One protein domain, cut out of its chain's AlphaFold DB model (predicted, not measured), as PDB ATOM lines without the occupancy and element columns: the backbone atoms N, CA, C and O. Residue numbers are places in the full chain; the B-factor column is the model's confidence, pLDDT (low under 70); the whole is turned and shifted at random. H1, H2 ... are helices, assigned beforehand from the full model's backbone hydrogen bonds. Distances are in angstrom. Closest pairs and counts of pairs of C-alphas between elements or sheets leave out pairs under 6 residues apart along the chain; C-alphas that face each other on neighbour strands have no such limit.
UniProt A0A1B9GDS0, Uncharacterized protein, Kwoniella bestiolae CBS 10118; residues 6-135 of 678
ATOM      1  N   SER A   6     -13.721  44.830 -48.849       76.50
ATOM      2  CA  SER A   6     -14.181  45.304 -47.542       76.50
ATOM      3  C   SER A   6     -15.045  44.263 -46.824       76.50
ATOM      4  O   SER A   6     -14.837  43.992 -45.646       76.50
ATOM      5  N   GLU A   7     -15.975  43.625 -47.537       81.62
ATOM      6  CA  GLU A   7     -16.871  42.605 -46.974       81.62
ATOM      7  C   GLU A   7     -16.083  41.357 -46.545       81.62
ATOM      8  O   GLU A   7     -16.311  40.797 -45.476       81.62
ATOM      9  N   ARG A   8     -15.074  40.958 -47.333       81.81
ATOM     10  CA  ARG A   8     -14.188  39.832 -46.987       81.81
ATOM     11  C   ARG A   8     -13.280  40.128 -45.798       81.81
ATOM     12  O   ARG A   8     -12.983  39.216 -45.030       81.81
ATOM     13  N   ALA A   9     -12.804  41.366 -45.674       81.44
ATOM     14  CA  ALA A   9     -12.004  41.794 -44.533       81.44
ATOM     15  C   ALA A   9     -12.848  41.772 -43.250       81.44
ATOM     16  O   ALA A   9     -12.421  41.194 -42.253       81.44
ATOM     17  N   GLN A  10     -14.080  42.284 -43.319       82.81
ATOM     18  CA  GLN A  10     -15.049  42.227 -42.225       82.81
ATOM     19  C   GLN A  10     -15.372  40.774 -41.829       82.81
ATOM     20  O   GLN A  10     -15.303  40.417 -40.653       82.81
ATOM     21  N   ASP A  11     -15.632  39.902 -42.810       84.94
ATOM     22  CA  ASP A  11     -15.852  38.468 -42.587       84.94
ATOM     23  C   ASP A  11     -14.649  37.807 -41.903       84.94
ATOM     24  O   ASP A  11     -14.811  37.009 -40.981       84.94
ATOM     25  N   PHE A  12     -13.426  38.125 -42.336       85.19
ATOM     26  CA  PHE A  12     -12.207  37.607 -41.719       85.19
ATOM     27  C   PHE A  12     -12.071  38.076 -40.266       85.19
ATOM     28  O   PHE A  12     -11.778  37.270 -39.377       85.19
ATOM     29  N   ARG A  13     -12.356  39.354 -40.001       87.38
ATOM     30  CA  ARG A  13     -12.360  39.919 -38.653       87.38
ATOM     31  C   ARG A  13     -13.353  39.207 -37.745       87.38
ATOM     32  O   ARG A  13     -12.974  38.748 -36.673       87.38
ATOM     33  N   GLU A  14     -14.602  39.073 -38.173       85.62
ATOM     34  CA  GLU A  14     -15.675  38.522 -37.342       85.62
ATOM     35  C   GLU A  14     -15.598  36.999 -37.190       85.62
ATOM     36  O   GLU A  14     -15.886  36.456 -36.122       85.62
ATOM     37  N   GLN A  15     -15.224  36.286 -38.255       82.81
ATOM     38  CA  GLN A  15     -15.260  34.824 -38.270       82.81
ATOM     39  C   GLN A  15     -13.955  34.186 -37.793       82.81
ATOM     40  O   GLN A  15     -14.005  33.071 -37.271       82.81
ATOM     41  N   TRP A  16     -12.813  34.853 -37.986       80.88
ATOM     42  CA  TRP A  16     -11.497  34.310 -37.646       80.88
ATOM     43  C   TRP A  16     -10.856  35.071 -36.495       80.88
ATOM     44  O   TRP A  16     -10.707  34.485 -35.432       80.88
ATOM     45  N   LEU A  17     -10.526  36.356 -36.657       83.25
ATOM     46  CA  LEU A  17      -9.731  37.090 -35.660       83.25
ATOM     47  C   LEU A  17     -10.464  37.287 -34.328       83.25
ATOM     48  O   LEU A  17      -9.961  36.891 -33.278       83.25
ATOM     49  N   ALA A  18     -11.677  37.841 -34.361       83.19
ATOM     50  CA  ALA A  18     -12.477  38.074 -33.159       83.19
ATOM     51  C   ALA A  18     -12.809  36.758 -32.444       83.19
ATOM     52  O   ALA A  18     -12.902  36.707 -31.219       83.19
ATOM     53  N   ARG A  19     -12.961  35.679 -33.218       80.56
ATOM     54  CA  ARG A  19     -13.257  34.350 -32.698       80.56
ATOM     55  C   ARG A  19     -12.045  33.598 -32.199       80.56
ATOM     56  O   ARG A  19     -12.235  32.819 -31.284       80.56
ATOM     57  N   SER A  20     -10.851  33.774 -32.755       75.94
ATOM     58  CA  SER A  20      -9.644  33.114 -32.247       75.94
ATOM     59  C   SER A  20      -9.214  33.705 -30.906       75.94
ATOM     60  O   SER A  20      -8.707  32.988 -30.047       75.94
ATOM     61  N   GLY A  21      -9.461  35.005 -30.705       78.50
ATOM     62  CA  GLY A  21      -9.065  35.728 -29.501       78.50
ATOM     63  C   GLY A  21      -7.548  35.789 -29.294       78.50
ATOM     64  O   GLY A  21      -6.754  35.467 -30.186       78.50
ATOM     65  N   GLY A  22      -7.154  36.235 -28.100       81.69
ATOM     66  CA  GLY A  22      -5.760  36.372 -27.688       81.69
ATOM     67  C   GLY A  22      -5.113  37.673 -28.156       81.69
ATOM     68  O   GLY A  22      -5.634  38.381 -29.026       81.69
ATOM     69  N   TRP A  23      -3.936  37.954 -27.597       85.19
ATOM     70  CA  TRP A  23      -3.248  39.243 -27.742       85.19
ATOM     71  C   TRP A  23      -2.995  39.639 -29.205       85.19
ATOM     72  O   TRP A  23      -3.106  40.809 -29.558       85.19
ATOM     73  N   LEU A  24      -2.684  38.670 -30.077       86.25
ATOM     74  CA  LEU A  24      -2.397  38.948 -31.484       86.25
ATOM     75  C   LEU A  24      -3.651  39.412 -32.233       86.25
ATOM     76  O   LEU A  24      -3.572  40.343 -33.029       86.25
ATOM     77  N   SER A  25      -4.806  38.791 -31.972       87.88
ATOM     78  CA  SER A  25      -6.061  39.227 -32.592       87.88
ATOM     79  C   SER A  25      -6.473  40.618 -32.114       87.88
ATOM     80  O   SER A  25      -6.863  41.444 -32.933       87.88
ATOM     81  N   GLU A  26      -6.315  40.900 -30.819       89.19
ATOM     82  CA  GLU A  26      -6.651  42.194 -30.223       89.19
ATOM     83  C   GLU A  26      -5.741  43.293 -30.765       89.19
ATOM     84  O   GLU A  26      -6.218  44.367 -31.130       89.19
ATOM     85  N   LEU A  27      -4.443  43.006 -30.904       90.38
ATOM     86  CA  LEU A  27      -3.478  43.923 -31.500       90.38
ATOM     87  C   LEU A  27      -3.819  44.230 -32.962       90.38
ATOM     88  O   LEU A  27      -3.847  45.398 -33.344       90.38
ATOM     89  N   VAL A  28      -4.086  43.203 -33.777       92.25
ATOM     90  CA  VAL A  28      -4.419  43.380 -35.201       92.25
ATOM     91  C   VAL A  28      -5.698  44.197 -35.357       92.25
ATOM     92  O   VAL A  28      -5.703  45.157 -36.122       92.25
ATOM     93  N   ILE A  29      -6.740  43.863 -34.590       91.88
ATOM     94  CA  ILE A  29      -8.018  44.580 -34.598       91.88
ATOM     95  C   ILE A  29      -7.826  46.043 -34.172       91.88
ATOM     96  O   ILE A  29      -8.322  46.948 -34.837       91.88
ATOM     97  N   THR A  30      -7.055  46.293 -33.112       92.31
ATOM     98  CA  THR A  30      -6.798  47.656 -32.620       92.31
ATOM     99  C   THR A  30      -6.017  48.483 -33.641       92.31
ATOM    100  O   THR A  30      -6.348  49.638 -33.891       92.31
ATOM    101  N   LEU A  31      -4.989  47.905 -34.271       92.88
ATOM    102  CA  LEU A  31      -4.225  48.585 -35.321       92.88
ATOM    103  C   LEU A  31      -5.078  48.855 -36.564       92.88
ATOM    104  O   LEU A  31      -4.937  49.911 -37.179       92.88
ATOM    105  N   SER A  32      -5.961  47.925 -36.918       93.75
ATOM    106  CA  SER A  32      -6.929  48.065 -38.009       93.75
ATOM    107  C   SER A  32      -7.881  49.229 -37.750       93.75
ATOM    108  O   SER A  32      -7.995  50.125 -38.585       93.75
ATOM    109  N   ASP A  33      -8.440  49.310 -36.540       92.44
ATOM    110  CA  ASP A  33      -9.323  50.405 -36.125       92.44
ATOM    111  C   ASP A  33      -8.610  51.765 -36.091       92.44
ATOM    112  O   ASP A  33      -9.196  52.781 -36.461       92.44
ATOM    113  N   LEU A  34      -7.336  51.801 -35.682       94.38
ATOM    114  CA  LEU A  34      -6.550  53.038 -35.604       94.38
ATOM    115  C   LEU A  34      -6.065  53.541 -36.968       94.38
ATOM    116  O   LEU A  34      -5.998  54.749 -37.189       94.38
ATOM    117  N   THR A  35      -5.668  52.636 -37.863       93.62
ATOM    118  CA  THR A  35      -5.045  52.997 -39.150       93.62
ATOM    119  C   THR A  35      -6.029  53.006 -40.317       93.62
ATOM    120  O   THR A  35      -5.717  53.571 -41.365       93.62
ATOM    121  N   GLY A  36      -7.194  52.368 -40.165       91.00
ATOM    122  CA  GLY A  36      -8.150  52.127 -41.248       91.00
ATOM    123  C   GLY A  36      -7.668  51.107 -42.289       91.00
ATOM    124  O   GLY A  36      -8.301  50.949 -43.332       91.00
ATOM    125  N   ILE A  37      -6.541  50.431 -42.043       93.00
ATOM    126  CA  ILE A  37      -5.990  49.401 -42.930       93.00
ATOM    127  C   ILE A  37      -6.658  48.064 -42.606       93.00
ATOM    128  O   ILE A  37      -6.822  47.709 -41.446       93.00
ATOM    129  N   TRP A  38      -6.997  47.282 -43.631       91.19
ATOM    130  CA  TRP A  38      -7.644  45.981 -43.450       91.19
ATOM    131  C   TRP A  38      -6.814  44.997 -42.613       91.19
ATOM    132  O   TRP A  38      -5.604  44.851 -42.815       91.19
ATOM    133  N   ASP A  39      -7.499  44.222 -41.765       90.69
ATOM    134  CA  ASP A  39      -6.884  43.288 -40.814       90.69
ATOM    135  C   ASP A  39      -5.941  42.278 -41.483       90.69
ATOM    136  O   ASP A  39      -4.886  41.945 -40.946       90.69
ATOM    137  N   ILE A  40      -6.285  41.808 -42.690       87.94
ATOM    138  CA  ILE A  40      -5.466  40.843 -43.436       87.94
ATOM    139  C   ILE A  40      -4.118  41.432 -43.870       87.94
ATOM    140  O   ILE A  40      -3.116  40.717 -43.896       87.94
ATOM    141  N   ILE A  41      -4.073  42.730 -44.185       91.12
ATOM    142  CA  ILE A  41      -2.846  43.422 -44.594       91.12
ATOM    143  C   ILE A  41      -1.958  43.627 -43.371       91.12
ATOM    144  O   ILE A  41      -0.770  43.318 -43.430       91.12
ATOM    145  N   ILE A  42      -2.537  44.076 -42.255       92.00
ATOM    146  CA  ILE A  42      -1.812  44.254 -40.992       92.00
ATOM    147  C   ILE A  42      -1.248  42.919 -40.510       92.00
ATOM    148  O   ILE A  42      -0.054  42.825 -40.236       92.00
ATOM    149  N   LEU A  43      -2.072  41.867 -40.470       90.00
ATOM    150  CA  LEU A  43      -1.640  40.532 -40.057       90.00
ATOM    151  C   LEU A  43      -0.518  40.000 -40.961       90.00
ATOM    152  O   LEU A  43       0.472  39.470 -40.459       90.00
ATOM    153  N   SER A  44      -0.632  40.187 -42.279       90.19
ATOM    154  CA  SER A  44       0.423  39.808 -43.231       90.19
ATOM    155  C   SER A  44       1.704  40.617 -43.013       90.19
ATOM    156  O   SER A  44       2.796  40.055 -43.063       90.19
ATOM    157  N   GLY A  45       1.591  41.916 -42.730       93.69
ATOM    158  CA  GLY A  45       2.724  42.789 -42.426       93.69
ATOM    159  C   GLY A  45       3.454  42.373 -41.149       93.69
ATOM    160  O   GLY A  45       4.677  42.249 -41.161       93.69
ATOM    161  N   ILE A  46       2.712  42.073 -40.078       91.31
ATOM    162  CA  ILE A  46       3.265  41.535 -38.825       91.31
ATOM    163  C   ILE A  46       3.961  40.198 -39.086       91.31
ATOM    164  O   ILE A  46       5.069  39.980 -38.600       91.31
ATOM    165  N   PHE A  47       3.346  39.317 -39.878       90.50
ATOM    166  CA  PHE A  47       3.915  38.014 -40.203       90.50
ATOM    167  C   PHE A  47       5.237  38.140 -40.973       90.50
ATOM    168  O   PHE A  47       6.251  37.576 -40.559       90.50
ATOM    169  N   VAL A  48       5.254  38.932 -42.051       93.38
ATOM    170  CA  VAL A  48       6.459  39.172 -42.862       93.38
ATOM    171  C   VAL A  48       7.541  39.866 -42.038       93.38
ATOM    172  O   VAL A  48       8.693  39.438 -42.069       93.38
ATOM    173  N   GLY A  49       7.183  40.887 -41.255       93.75
ATOM    174  CA  GLY A  49       8.112  41.572 -40.359       93.75
ATOM    175  C   GLY A  49       8.729  40.627 -39.327       93.75
ATOM    176  O   GLY A  49       9.947  40.612 -39.164       93.75
ATOM    177  N   SER A  50       7.917  39.768 -38.704       91.50
ATOM    178  CA  SER A  50       8.395  38.768 -37.737       91.50
ATOM    179  C   SER A  50       9.366  37.776 -38.379       91.50
ATOM    180  O   SER A  50      10.418  37.484 -37.814       91.50
ATOM    181  N   TRP A  51       9.062  37.303 -39.592       94.12
ATOM    182  CA  TRP A  51       9.958  36.427 -40.348       94.12
ATOM    183  C   TRP A  51      11.283  37.104 -40.693       94.12
ATOM    184  O   TRP A  51      12.330  36.483 -40.542       94.12
ATOM    185  N   ILE A  52      11.265  38.365 -41.130       94.94
ATOM    186  CA  ILE A  52      12.494  39.114 -41.425       94.94
ATOM    187  C   ILE A  52      13.356  39.229 -40.166       94.94
ATOM    188  O   ILE A  52      14.550  38.935 -40.223       94.94
ATOM    189  N   VAL A  53      12.763  39.590 -39.024       94.81
ATOM    190  CA  VAL A  53      13.485  39.690 -37.746       94.81
ATOM    191  C   VAL A  53      14.094  38.341 -37.355       94.81
ATOM    192  O   VAL A  53      15.287  38.279 -37.065       94.81
ATOM    193  N   LEU A  54      13.333  37.244 -37.421       92.69
ATOM    194  CA  LEU A  54      13.834  35.901 -37.100       92.69
ATOM    195  C   LEU A  54      14.933  35.419 -38.061       92.69
ATOM    196  O   LEU A  54      15.840  34.701 -37.647       92.69
ATOM    197  N   ARG A  55      14.869  35.806 -39.339       94.12
ATOM    198  CA  ARG A  55      15.836  35.406 -40.376       94.12
ATOM    199  C   ARG A  55      17.122  36.225 -40.367       94.12
ATOM    200  O   ARG A  55      18.140  35.730 -40.830       94.12
ATOM    201  N   THR A  56      17.062  37.465 -39.893       94.44
ATOM    202  CA  THR A  56      18.220  38.374 -39.817       94.44
ATOM    203  C   THR A  56      18.909  38.340 -38.456       94.44
ATOM    204  O   THR A  56      20.048  38.787 -38.337       94.44
ATOM    205  N   SER A  57      18.242  37.796 -37.436       94.12
ATOM    206  CA  SER A  57      18.814  37.629 -36.105       94.12
ATOM    207  C   SER A  57      19.841  36.485 -36.062       94.12
ATOM    208  O   SER A  57      19.688  35.488 -36.775       94.12
ATOM    209  N   PRO A  58      20.871  36.589 -35.199       95.94
ATOM    210  CA  PRO A  58      21.722  35.461 -34.824       95.94
ATOM    211  C   PRO A  58      20.893  34.259 -34.363       95.94
ATOM    212  O   PRO A  58      19.836  34.434 -33.750       95.94
ATOM    213  N   MET A  59      21.381  33.042 -34.620       94.06
ATOM    214  CA  MET A  59      20.618  31.809 -34.386       94.06
ATOM    215  C   MET A  59      20.115  31.679 -32.939       94.06
ATOM    216  O   MET A  59      18.998  31.230 -32.704       94.06
ATOM    217  N   GLU A  60      20.900  32.131 -31.963       94.56
ATOM    218  CA  GLU A  60      20.579  32.091 -30.538       94.56
ATOM    219  C   GLU A  60      19.403  33.015 -30.215       94.56
ATOM    220  O   GLU A  60      18.492  32.652 -29.471       94.56
ATOM    221  N   ILE A  61      19.400  34.206 -30.819       94.31
ATOM    222  CA  ILE A  61      18.336  35.194 -30.646       94.31
ATOM    223  C   ILE A  61      17.061  34.696 -31.328       94.31
ATOM    224  O   ILE A  61      15.987  34.772 -30.733       94.31
ATOM    225  N   SER A  62      17.167  34.122 -32.528       93.44
ATOM    226  CA  SER A  62      16.020  33.542 -33.232       93.44
ATOM    227  C   SER A  62      15.388  32.392 -32.451       93.44
ATOM    228  O   SER A  62      14.164  32.330 -32.366       93.44
ATOM    229  N   LEU A  63      16.199  31.526 -31.829       93.12
ATOM    230  CA  LEU A  63      15.714  30.450 -30.960       93.12
ATOM    231  C   LEU A  63      14.897  31.009 -29.786       93.12
ATOM    232  O   LEU A  63      13.786  30.548 -29.529       93.12
ATOM    233  N   ILE A  64      15.429  32.019 -29.087       95.06
ATOM    234  CA  ILE A  64      14.762  32.626 -27.927       95.06
ATOM    235  C   ILE A  64      13.467  33.324 -28.350       95.06
ATOM    236  O   ILE A  64      12.440  33.150 -27.695       95.06
ATOM    237  N   LEU A  65      13.492  34.091 -29.444       92.81
ATOM    238  CA  LEU A  65      12.318  34.803 -29.951       92.81
ATOM    239  C   LEU A  65      11.217  33.838 -30.407       92.81
ATOM    240  O   LEU A  65      10.061  34.026 -30.029       92.81
ATOM    241  N   GLY A  66      11.567  32.794 -31.165       92.12
ATOM    242  CA  GLY A  66      10.617  31.768 -31.602       92.12
ATOM    243  C   GLY A  66       9.994  31.024 -30.419       92.12
ATOM    244  O   GLY A  66       8.773  30.894 -30.335       92.12
ATOM    245  N   PHE A  67      10.817  30.626 -29.444       93.88
ATOM    246  CA  PHE A  67      10.345  29.984 -28.218       93.88
ATOM    247  C   PHE A  67       9.418  30.891 -27.403       93.88
ATOM    248  O   PHE A  67       8.351  30.449 -26.981       93.88
ATOM    249  N   ALA A  68       9.796  32.154 -27.190       93.69
ATOM    250  CA  ALA A  68       8.994  33.106 -26.429       93.69
ATOM    251  C   ALA A  68       7.640  33.371 -27.099       93.69
ATOM    252  O   ALA A  68       6.620  33.414 -26.414       93.69
ATOM    253  N   PHE A  69       7.619  33.500 -28.428       90.00
ATOM    254  CA  PHE A  69       6.387  33.702 -29.187       90.00
ATOM    255  C   PHE A  69       5.446  32.497 -29.072       90.00
ATOM    256  O   PHE A  69       4.271  32.657 -28.735       90.00
ATOM    257  N   ASP A  70       5.968  31.288 -29.282       92.19
ATOM    258  CA  ASP A  70       5.182  30.057 -29.177       92.19
ATOM    259  C   ASP A  70       4.702  29.802 -27.739       92.19
ATOM    260  O   ASP A  70       3.588  29.329 -27.531       92.19
ATOM    261  N   LEU A  71       5.503  30.151 -26.727       92.06
ATOM    262  CA  LEU A  71       5.157  29.964 -25.315       92.06
ATOM    263  C   LEU A  71       4.170  31.022 -24.793       92.06
ATOM    264  O   LEU A  71       3.361  30.726 -23.909       92.06
ATOM    265  N   ALA A  72       4.193  32.240 -25.340       89.56
ATOM    266  CA  ALA A  72       3.243  33.290 -24.974       89.56
ATOM    267  C   ALA A  72       1.793  32.851 -25.229       89.56
ATOM    268  O   ALA A  72       0.895  33.207 -24.463       89.56
ATOM    269  N   ILE A  73       1.580  32.029 -26.264       83.62
ATOM    270  CA  ILE A  73       0.263  31.511 -26.628       83.62
ATOM    271  C   ILE A  73      -0.377  30.723 -25.475       83.62
ATOM    272  O   ILE A  73      -1.425  31.158 -25.018       83.62
ATOM    273  N   PRO A  74       0.184  29.615 -24.961       85.31
ATOM    274  CA  PRO A  74      -0.410  28.885 -23.844       85.31
ATOM    275  C   PRO A  74      -0.339  29.649 -22.512       85.31
ATOM    276  O   PRO A  74      -1.246  29.503 -21.693       85.31
ATOM    277  N   LEU A  75       0.689  30.478 -22.283       86.50
ATOM    278  CA  LEU A  75       0.834  31.223 -21.024       86.50
ATOM    279  C   LEU A  75      -0.290  32.234 -20.790       86.50
ATOM    280  O   LEU A  75      -0.745  32.369 -19.654       86.50
ATOM    281  N   GLN A  76      -0.774  32.910 -21.839       84.75
ATOM    282  CA  GLN A  76      -1.870  33.874 -21.687       84.75
ATOM    283  C   GLN A  76      -3.160  33.198 -21.180       84.75
ATOM    284  O   GLN A  76      -3.905  33.803 -20.418       84.75
ATOM    285  N   TYR A  77      -3.390  31.929 -21.546       80.12
ATOM    286  CA  TYR A  77      -4.575  31.167 -21.137       80.12
ATOM    287  C   TYR A  77      -4.389  30.472 -19.798       80.12
ATOM    288  O   TYR A  77      -5.371  30.235 -19.110       80.12
ATOM    289  N   HIS A  78      -3.155  30.152 -19.401       80.19
ATOM    290  CA  HIS A  78      -2.923  29.493 -18.119       80.19
ATOM    291  C   HIS A  78      -3.161  30.430 -16.922       80.19
ATOM    292  O   HIS A  78      -3.530  29.961 -15.846       80.19
ATOM    293  N   ASN A  79      -2.973  31.740 -17.112       79.38
ATOM    294  CA  ASN A  79      -3.160  32.749 -16.066       79.38
ATOM    295  C   ASN A  79      -4.633  33.096 -15.786       79.38
ATOM    296  O   ASN A  79      -4.915  33.718 -14.764       79.38
ATOM    297  N   ASP A  80      -5.560  32.689 -16.653       79.50
ATOM    298  CA  ASP A  80      -6.998  32.903 -16.491       79.50
ATOM    299  C   ASP A  80      -7.700  31.541 -16.370       79.50
ATOM    300  O   ASP A  80      -7.763  30.758 -17.318       79.50
ATOM    301  N   GLU A  81      -8.208  31.236 -15.176       79.25
ATOM    302  CA  GLU A  81      -8.809  29.939 -14.846       79.25
ATOM    303  C   GLU A  81     -10.070  29.650 -15.687       79.25
ATOM    304  O   GLU A  81     -10.333  28.501 -16.058       79.25
ATOM    305  N   GLU A  82     -10.817  30.692 -16.067       79.06
ATOM    306  CA  GLU A  82     -12.013  30.558 -16.893       79.06
ATOM    307  C   GLU A  82     -11.634  30.239 -18.343       79.06
ATOM    308  O   GLU A  82     -12.139  29.270 -18.924       79.06
ATOM    309  N   LEU A  83     -10.690  30.989 -18.910       71.81
ATOM    310  CA  LEU A  83     -10.187  30.774 -20.267       71.81
ATOM    311  C   LEU A  83      -9.425  29.445 -20.406       71.81
ATOM    312  O   LEU A  83      -9.619  28.730 -21.394       71.81
ATOM    313  N   SER A  84      -8.631  29.065 -19.400       77.81
ATOM    314  CA  SER A  84      -7.940  27.772 -19.342       77.81
ATOM    315  C   SER A  84      -8.926  26.607 -19.406       77.81
ATOM    316  O   SER A  84      -8.671  25.627 -20.106       77.81
ATOM    317  N   SER A  85     -10.057  26.699 -18.696       79.25
ATOM    318  CA  SER A  85     -11.068  25.634 -18.678       79.25
ATOM    319  C   SER A  85     -11.784  25.481 -20.025       79.25
ATOM    320  O   SER A  85     -12.044  24.366 -20.475       79.25
ATOM    321  N   ARG A  86     -12.050  26.598 -20.718       79.56
ATOM    322  CA  ARG A  86     -12.686  26.597 -22.046       79.56
ATOM    323  C   ARG A  86     -11.749  26.057 -23.126       79.56
ATOM    324  O   ARG A  86     -12.191  25.352 -24.029       79.56
ATOM    325  N   GLN A  87     -10.455  26.347 -23.013       80.75
ATOM    326  CA  GLN A  87      -9.434  25.978 -23.997       80.75
ATOM    327  C   GLN A  87      -8.656  24.704 -23.648       80.75
ATOM    328  O   GLN A  87      -7.734  24.342 -24.377       80.75
ATOM    329  N   GLU A  88      -9.020  23.979 -22.586       82.94
ATOM    330  CA  GLU A  88      -8.254  22.831 -22.077       82.94
ATOM    331  C   GLU A  88      -7.946  21.800 -23.175       82.94
ATOM    332  O   GLU A  88      -6.804  21.375 -23.357       82.94
ATOM    333  N   VAL A  89      -8.951  21.455 -23.984       81.38
ATOM    334  CA  VAL A  89      -8.802  20.509 -25.100       81.38
ATOM    335  C   VAL A  89      -7.859  21.054 -26.175       81.38
ATOM    336  O   VAL A  89      -7.155  20.286 -26.836       81.38
ATOM    337  N   HIS A  90      -7.841  22.367 -26.395       83.12
ATOM    338  CA  HIS A  90      -6.945  22.974 -27.366       83.12
ATOM    339  C   HIS A  90      -5.500  22.991 -26.859       83.12
ATOM    340  O   HIS A  90      -4.618  22.520 -27.580       83.12
ATOM    341  N   LEU A  91      -5.277  23.407 -25.607       85.31
ATOM    342  CA  LEU A  91      -3.960  23.380 -24.967       85.31
ATOM    343  C   LEU A  91      -3.387  21.958 -24.918       85.31
ATOM    344  O   LEU A  91      -2.222  21.764 -25.262       85.31
ATOM    345  N   GLN A  92      -4.198  20.949 -24.581       86.75
ATOM    346  CA  GLN A  92      -3.766  19.542 -24.563       86.75
ATOM    347  C   GLN A  92      -3.232  19.055 -25.917       86.75
ATOM    348  O   GLN A  92      -2.360  18.191 -25.953       86.75
ATOM    349  N   ASN A  93      -3.728  19.607 -27.030       86.38
ATOM    350  CA  ASN A  93      -3.227  19.285 -28.367       86.38
ATOM    351  C   ASN A  93      -2.039  20.165 -28.784       86.38
ATOM    352  O   ASN A  93      -1.180  19.704 -29.528       86.38
ATOM    353  N   TYR A  94      -1.984  21.412 -28.311       90.38
ATOM    354  CA  TYR A  94      -0.912  22.356 -28.627       90.38
ATOM    355  C   TYR A  94       0.417  21.964 -27.962       90.38
ATOM    356  O   TYR A  94       1.454  21.943 -28.624       90.38
ATOM    357  N   TRP A  95       0.385  21.594 -26.674       91.25
ATOM    358  CA  TRP A  95       1.583  21.274 -25.888       91.25
ATOM    359  C   TRP A  95       2.472  20.191 -26.519       91.25
ATOM    360  O   TRP A  95       3.670  20.436 -26.660       91.25
ATOM    361  N   PRO A  96       1.950  19.026 -26.956       92.62
ATOM    362  CA  PRO A  96       2.771  18.018 -27.620       92.62
ATOM    363  C   PRO A  96       3.428  18.535 -28.900       92.62
ATOM    364  O   PRO A  96       4.603  18.262 -29.133       92.62
ATOM    365  N   THR A  97       2.703  19.301 -29.722       90.69
ATOM    366  CA  THR A  97       3.248  19.862 -30.965       90.69
ATOM    367  C   THR A  97       4.356  20.868 -30.689       90.69
ATOM    368  O   THR A  97       5.413  20.790 -31.312       90.69
ATOM    369  N   PHE A  98       4.145  21.762 -29.723       93.94
ATOM    370  CA  PHE A  98       5.158  22.709 -29.278       93.94
ATOM    371  C   PHE A  98       6.414  21.991 -28.766       93.94
ATOM    372  O   PHE A  98       7.511  22.288 -29.229       93.94
ATOM    373  N   MET A  99       6.261  20.993 -27.886       94.56
ATOM    374  CA  MET A  99       7.390  20.245 -27.317       94.56
ATOM    375  C   MET A  99       8.176  19.476 -28.382       94.56
ATOM    376  O   MET A  99       9.404  19.518 -28.380       94.56
ATOM    377  N   ILE A 100       7.490  18.812 -29.319       93.88
ATOM    378  CA  ILE A 100       8.146  18.142 -30.451       93.88
ATOM    379  C   ILE A 100       8.905  19.168 -31.298       93.88
ATOM    380  O   ILE A 100      10.063  18.931 -31.636       93.88
ATOM    381  N   GLY A 101       8.290  20.316 -31.594       93.62
ATOM    382  CA  GLY A 101       8.935  21.410 -32.319       93.62
ATOM    383  C   GLY A 101      10.201  21.911 -31.621       93.62
ATOM    384  O   GLY A 101      11.236  22.017 -32.266       93.62
ATOM    385  N   CYS A 102      10.155  22.125 -30.304       95.00
ATOM    386  CA  CYS A 102      11.312  22.546 -29.507       95.00
ATOM    387  C   CYS A 102      12.437  21.500 -29.488       95.00
ATOM    388  O   CYS A 102      13.609  21.862 -29.513       95.00
ATOM    389  N   ILE A 103      12.107  20.203 -29.462       95.69
ATOM    390  CA  ILE A 103      13.114  19.133 -29.557       95.69
ATOM    391  C   ILE A 103      13.775  19.157 -30.938       95.69
ATOM    392  O   ILE A 103      14.999  19.082 -31.027       95.69
ATOM    393  N   VAL A 104      12.980  19.282 -32.007       94.75
ATOM    394  CA  VAL A 104      13.499  19.388 -33.378       94.75
ATOM    395  C   VAL A 104      14.399  20.614 -33.509       94.75
ATOM    396  O   VAL A 104      15.511  20.475 -34.000       94.75
ATOM    397  N   GLU A 105      13.980  21.775 -33.005       94.06
ATOM    398  CA  GLU A 105      14.808  22.987 -32.973       94.06
ATOM    399  C   GLU A 105      16.108  22.772 -32.198       94.06
ATOM    400  O   GLU A 105      17.175  23.090 -32.711       94.06
ATOM    401  N   GLY A 106      16.044  22.185 -31.001       94.81
ATOM    402  CA  GLY A 106      17.226  21.917 -30.184       94.81
ATOM    403  C   GLY A 106      18.232  21.001 -30.883       94.81
ATOM    404  O   GLY A 106      19.428  21.261 -30.841       94.81
ATOM    405  N   VAL A 107      17.765  19.965 -31.584       96.19
ATOM    406  CA  VAL A 107      18.630  19.083 -32.384       96.19
ATOM    407  C   VAL A 107      19.166  19.812 -33.621       96.19
ATOM    408  O   VAL A 107      20.355  19.730 -33.927       96.19
ATOM    409  N   SER A 108      18.312  20.559 -34.322       95.75
ATOM    410  CA  SER A 108      18.679  21.341 -35.504       95.75
ATOM    411  C   SER A 108      19.706  22.430 -35.205       95.75
ATOM    412  O   SER A 108      20.554  22.687 -36.056       95.75
ATOM    413  N   PHE A 109      19.672  23.024 -34.011       95.50
ATOM    414  CA  PHE A 109      20.617  24.050 -33.566       95.50
ATOM    415  C   PHE A 109      22.075  23.572 -33.641       95.50
ATOM    416  O   PHE A 109      22.952  24.331 -34.036       95.50
ATOM    417  N   PHE A 110      22.337  22.299 -33.323       95.94
ATOM    418  CA  PHE A 110      23.693  21.737 -33.361       95.94
ATOM    419  C   PHE A 110      24.094  21.169 -34.727       95.94
ATOM    420  O   PHE A 110      25.284  21.042 -35.006       95.94
ATOM    421  N   LEU A 111      23.124  20.770 -35.555       96.56
ATOM    422  CA  LEU A 111      23.384  20.002 -36.778       96.56
ATOM    423  C   LEU A 111      23.319  20.830 -38.063       96.56
ATOM    424  O   LEU A 111      23.832  20.386 -39.091       96.56
ATOM    425  N   LEU A 112      22.652  21.984 -38.045       95.69
ATOM    426  CA  LEU A 112      22.342  22.741 -39.255       95.69
ATOM    427  C   LEU A 112      23.074  24.079 -39.303       95.69
ATOM    428  O   LEU A 112      23.371  24.698 -38.289       95.69
ATOM    429  N   HIS A 113      23.310  24.555 -40.525       96.50
ATOM    430  CA  HIS A 113      23.813  25.904 -40.755       96.50
ATOM    431  C   HIS A 113      22.827  26.950 -40.189       96.50
ATOM    432  O   HIS A 113      21.615  26.739 -40.331       96.50
ATOM    433  N   PRO A 114      23.296  28.083 -39.624       93.25
ATOM    434  CA  PRO A 114      22.444  29.142 -39.069       93.25
ATOM    435  C   PRO A 114      21.259  29.531 -39.964       93.25
ATOM    436  O   PRO A 114      20.130  29.656 -39.492       93.25
ATOM    437  N   ASP A 115      21.483  29.641 -41.276       91.56
ATOM    438  CA  ASP A 115      20.417  29.963 -42.230       91.56
ATOM    439  C   ASP A 115      19.357  28.866 -42.351       91.56
ATOM    440  O   ASP A 115      18.188  29.158 -42.557       91.56
ATOM    441  N   LEU A 116      19.711  27.591 -42.257       94.12
ATOM    442  CA  LEU A 116      18.695  26.541 -42.310       94.12
ATOM    443  C   LEU A 116      17.971  26.430 -40.963       94.12
ATOM    444  O   LEU A 116      16.763  26.206 -40.926       94.12
ATOM    445  N   PHE A 117      18.692  26.656 -39.864       94.75
ATOM    446  CA  PHE A 117      18.133  26.672 -38.520       94.75
ATOM    447  C   PHE A 117      17.058  27.757 -38.353       94.75
ATOM    448  O   PHE A 117      15.928  27.444 -37.980       94.75
ATOM    449  N   THR A 118      17.353  29.016 -38.691       94.81
ATOM    450  CA  THR A 118      16.369  30.104 -38.537       94.81
ATOM    451  C   THR A 118      15.147  29.915 -39.440       94.81
ATOM    452  O   THR A 118      14.049  30.333 -39.082       94.81
ATOM    453  N   LEU A 119      15.293  29.227 -40.581       93.94
ATOM    454  CA  LEU A 119      14.155  28.829 -41.413       93.94
ATOM    455  C   LEU A 119      13.255  27.803 -40.704       93.94
ATOM    456  O   LEU A 119      12.033  27.930 -40.761       93.94
ATOM    457  N   ILE A 120      13.839  26.807 -40.029       94.19
ATOM    458  CA  ILE A 120      13.079  25.815 -39.253       94.19
ATOM    459  C   ILE A 120      12.300  26.493 -38.128       94.19
ATOM    460  O   ILE A 120      11.111  26.206 -37.978       94.19
ATOM    461  N   VAL A 121      12.931  27.428 -37.409       94.12
ATOM    462  CA  VAL A 121      12.261  28.226 -36.368       94.12
ATOM    463  C   VAL A 121      11.047  28.953 -36.957       94.12
ATOM    464  O   VAL A 121       9.931  28.787 -36.470       94.12
ATOM    465  N   CYS A 122      11.210  29.665 -38.080       94.56
ATOM    466  CA  CYS A 122      10.096  30.352 -38.745       94.56
ATOM    467  C   CYS A 122       8.948  29.407 -39.141       94.56
ATOM    468  O   CYS A 122       7.773  29.738 -38.951       94.56
ATOM    469  N   ILE A 123       9.264  28.232 -39.698       93.62
ATOM    470  CA  ILE A 123       8.258  27.239 -40.107       93.62
ATOM    471  C   ILE A 123       7.499  26.714 -38.888       93.62
ATOM    472  O   ILE A 123       6.267  26.653 -38.923       93.62
ATOM    473  N   LYS A 124       8.206  26.368 -37.808       93.88
ATOM    474  CA  LYS A 124       7.586  25.886 -36.572       93.88
ATOM    475  C   LYS A 124       6.676  26.953 -35.968       93.88
ATOM    476  O   LYS A 124       5.505  26.659 -35.741       93.88
ATOM    477  N   THR A 125       7.164  28.177 -35.783       92.12
ATOM    478  CA  THR A 125       6.368  29.271 -35.211       92.12
ATOM    479  C   THR A 125       5.115  29.547 -36.045       92.12
ATOM    480  O   THR A 125       4.017  29.712 -35.514       92.12
ATOM    481  N   THR A 126       5.233  29.487 -37.375       91.69
ATOM    482  CA  THR A 126       4.079  29.609 -38.282       91.69
ATOM    483  C   THR A 126       3.080  28.471 -38.084       91.69
ATOM    484  O   THR A 126       1.878  28.708 -38.010       91.69
ATOM    485  N   PHE A 127       3.556  27.233 -37.967       92.56
ATOM    486  CA  PHE A 127       2.698  26.071 -37.757       92.56
ATOM    487  C   PHE A 127       1.975  26.121 -36.404       92.56
ATOM    488  O   PHE A 127       0.766  25.890 -36.344       92.56
ATOM    489  N   CYS A 128       2.689  26.485 -35.337       90.75
ATOM    490  CA  CYS A 128       2.130  26.714 -34.009       90.75
ATOM    491  C   CYS A 128       1.051  27.806 -34.037       90.75
ATOM    492  O   CYS A 128      -0.050  27.595 -33.521       90.75
ATOM    493  N   LEU A 129       1.311  28.925 -34.716       88.19
ATOM    494  CA  LEU A 129       0.328  29.988 -34.905       88.19
ATOM    495  C   LEU A 129      -0.895  29.519 -35.710       88.19
ATOM    496  O   LEU A 129      -2.027  29.821 -35.341       88.19
ATOM    497  N   CYS A 130      -0.708  28.745 -36.782       88.25
ATOM    498  CA  CYS A 130      -1.818  28.203 -37.571       88.25
ATOM    499  C   CYS A 130      -2.688  27.230 -36.766       88.25
ATOM    500  O   CYS A 130      -3.912  27.267 -36.884       88.25
ATOM    501  N   ILE A 131      -2.078  26.363 -35.950       87.75
ATOM    502  CA  ILE A 131      -2.819  25.483 -35.037       87.75
ATOM    503  C   ILE A 131      -3.673  26.322 -34.096       87.75
ATOM    504  O   ILE A 131      -4.848  25.998 -33.909       87.75
ATOM    505  N   TRP A 132      -3.103  27.399 -33.563       85.00
ATOM    506  CA  TRP A 132      -3.795  28.301 -32.659       85.00
ATOM    507  C   TRP A 132      -4.987  29.001 -33.329       85.00
ATOM    508  O   TRP A 132      -6.129  28.854 -32.903       85.00
ATOM    509  N   LEU A 133      -4.752  29.670 -34.459       83.75
ATOM    510  CA  LEU A 133      -5.786  30.399 -35.205       83.75
ATOM    511  C   LEU A 133      -6.871  29.489 -35.808       83.75
ATOM    512  O   LEU A 133      -7.894  29.978 -36.276       83.75
ATOM    513  N   SER A 134      -6.677  28.166 -35.817       83.44
ATOM    514  CA  SER A 134      -7.679  27.215 -36.316       83.44
ATOM    515  C   SER A 134      -8.856  26.983 -35.355       83.44
ATOM    516  O   SER A 134      -9.851  26.346 -35.737       83.44
ATOM    517  N   LYS A 135      -8.748  27.452 -34.104       82.06
ATOM    518  CA  LYS A 135      -9.756  27.276 -33.054       82.06
ATOM    519  C   LYS A 135     -10.364  28.601 -32.614       82.06
ATOM    520  O   LYS A 135      -9.733  29.644 -32.703       82.06
TER     521      LYS A 135
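AT A GLANCE: This is residues 6 to 135 of the 678 residues of an uncharacterized protein of Kwoniella bestiolae CBS 10118 (UniProt A0A1B9GDS0). H3 to H6 form an up-and-down bundle, each running against the one before, with H3 splayed and the H1-H2 hairpin across one end. The printed part has 130 residues, with six named helices, H1 to H6 in order along the chain, and no named strand; its class is all helix. The whole is compact: radius of gyration of the C-alphas 15.8 A, spans 47 by 33 by 21 A.

IN THESE COORDINATES: Find C-alpha 6 at (-14.181, 45.304, -47.542), where H1, residues 6 to 20, begins. H2, 22 to 35, H3, 39 to 56, and H4, 59 to 78, follow. H5, 81 to 111, 40.2 A long, has a kink of 78 degrees near residue 89; H6, 114 to 133, ends at (-5.786, 30.399, -35.205).

HOW THE PARTS SIT: H3 touches H6 with residues 51 to 55 alone; C-alphas 55 and 118 are closest, 5.6 A. H6 touches H4 at a shallow tilt of 14 degrees; C-alphas 114 and 59 are closest, 5.7 A. Every O i to N i+4 pair is within hydrogen-bond range in H2 and H3.

THE WHOLE: The printed part has no cut and tight links; no printed residue is under 70 in pLDDT.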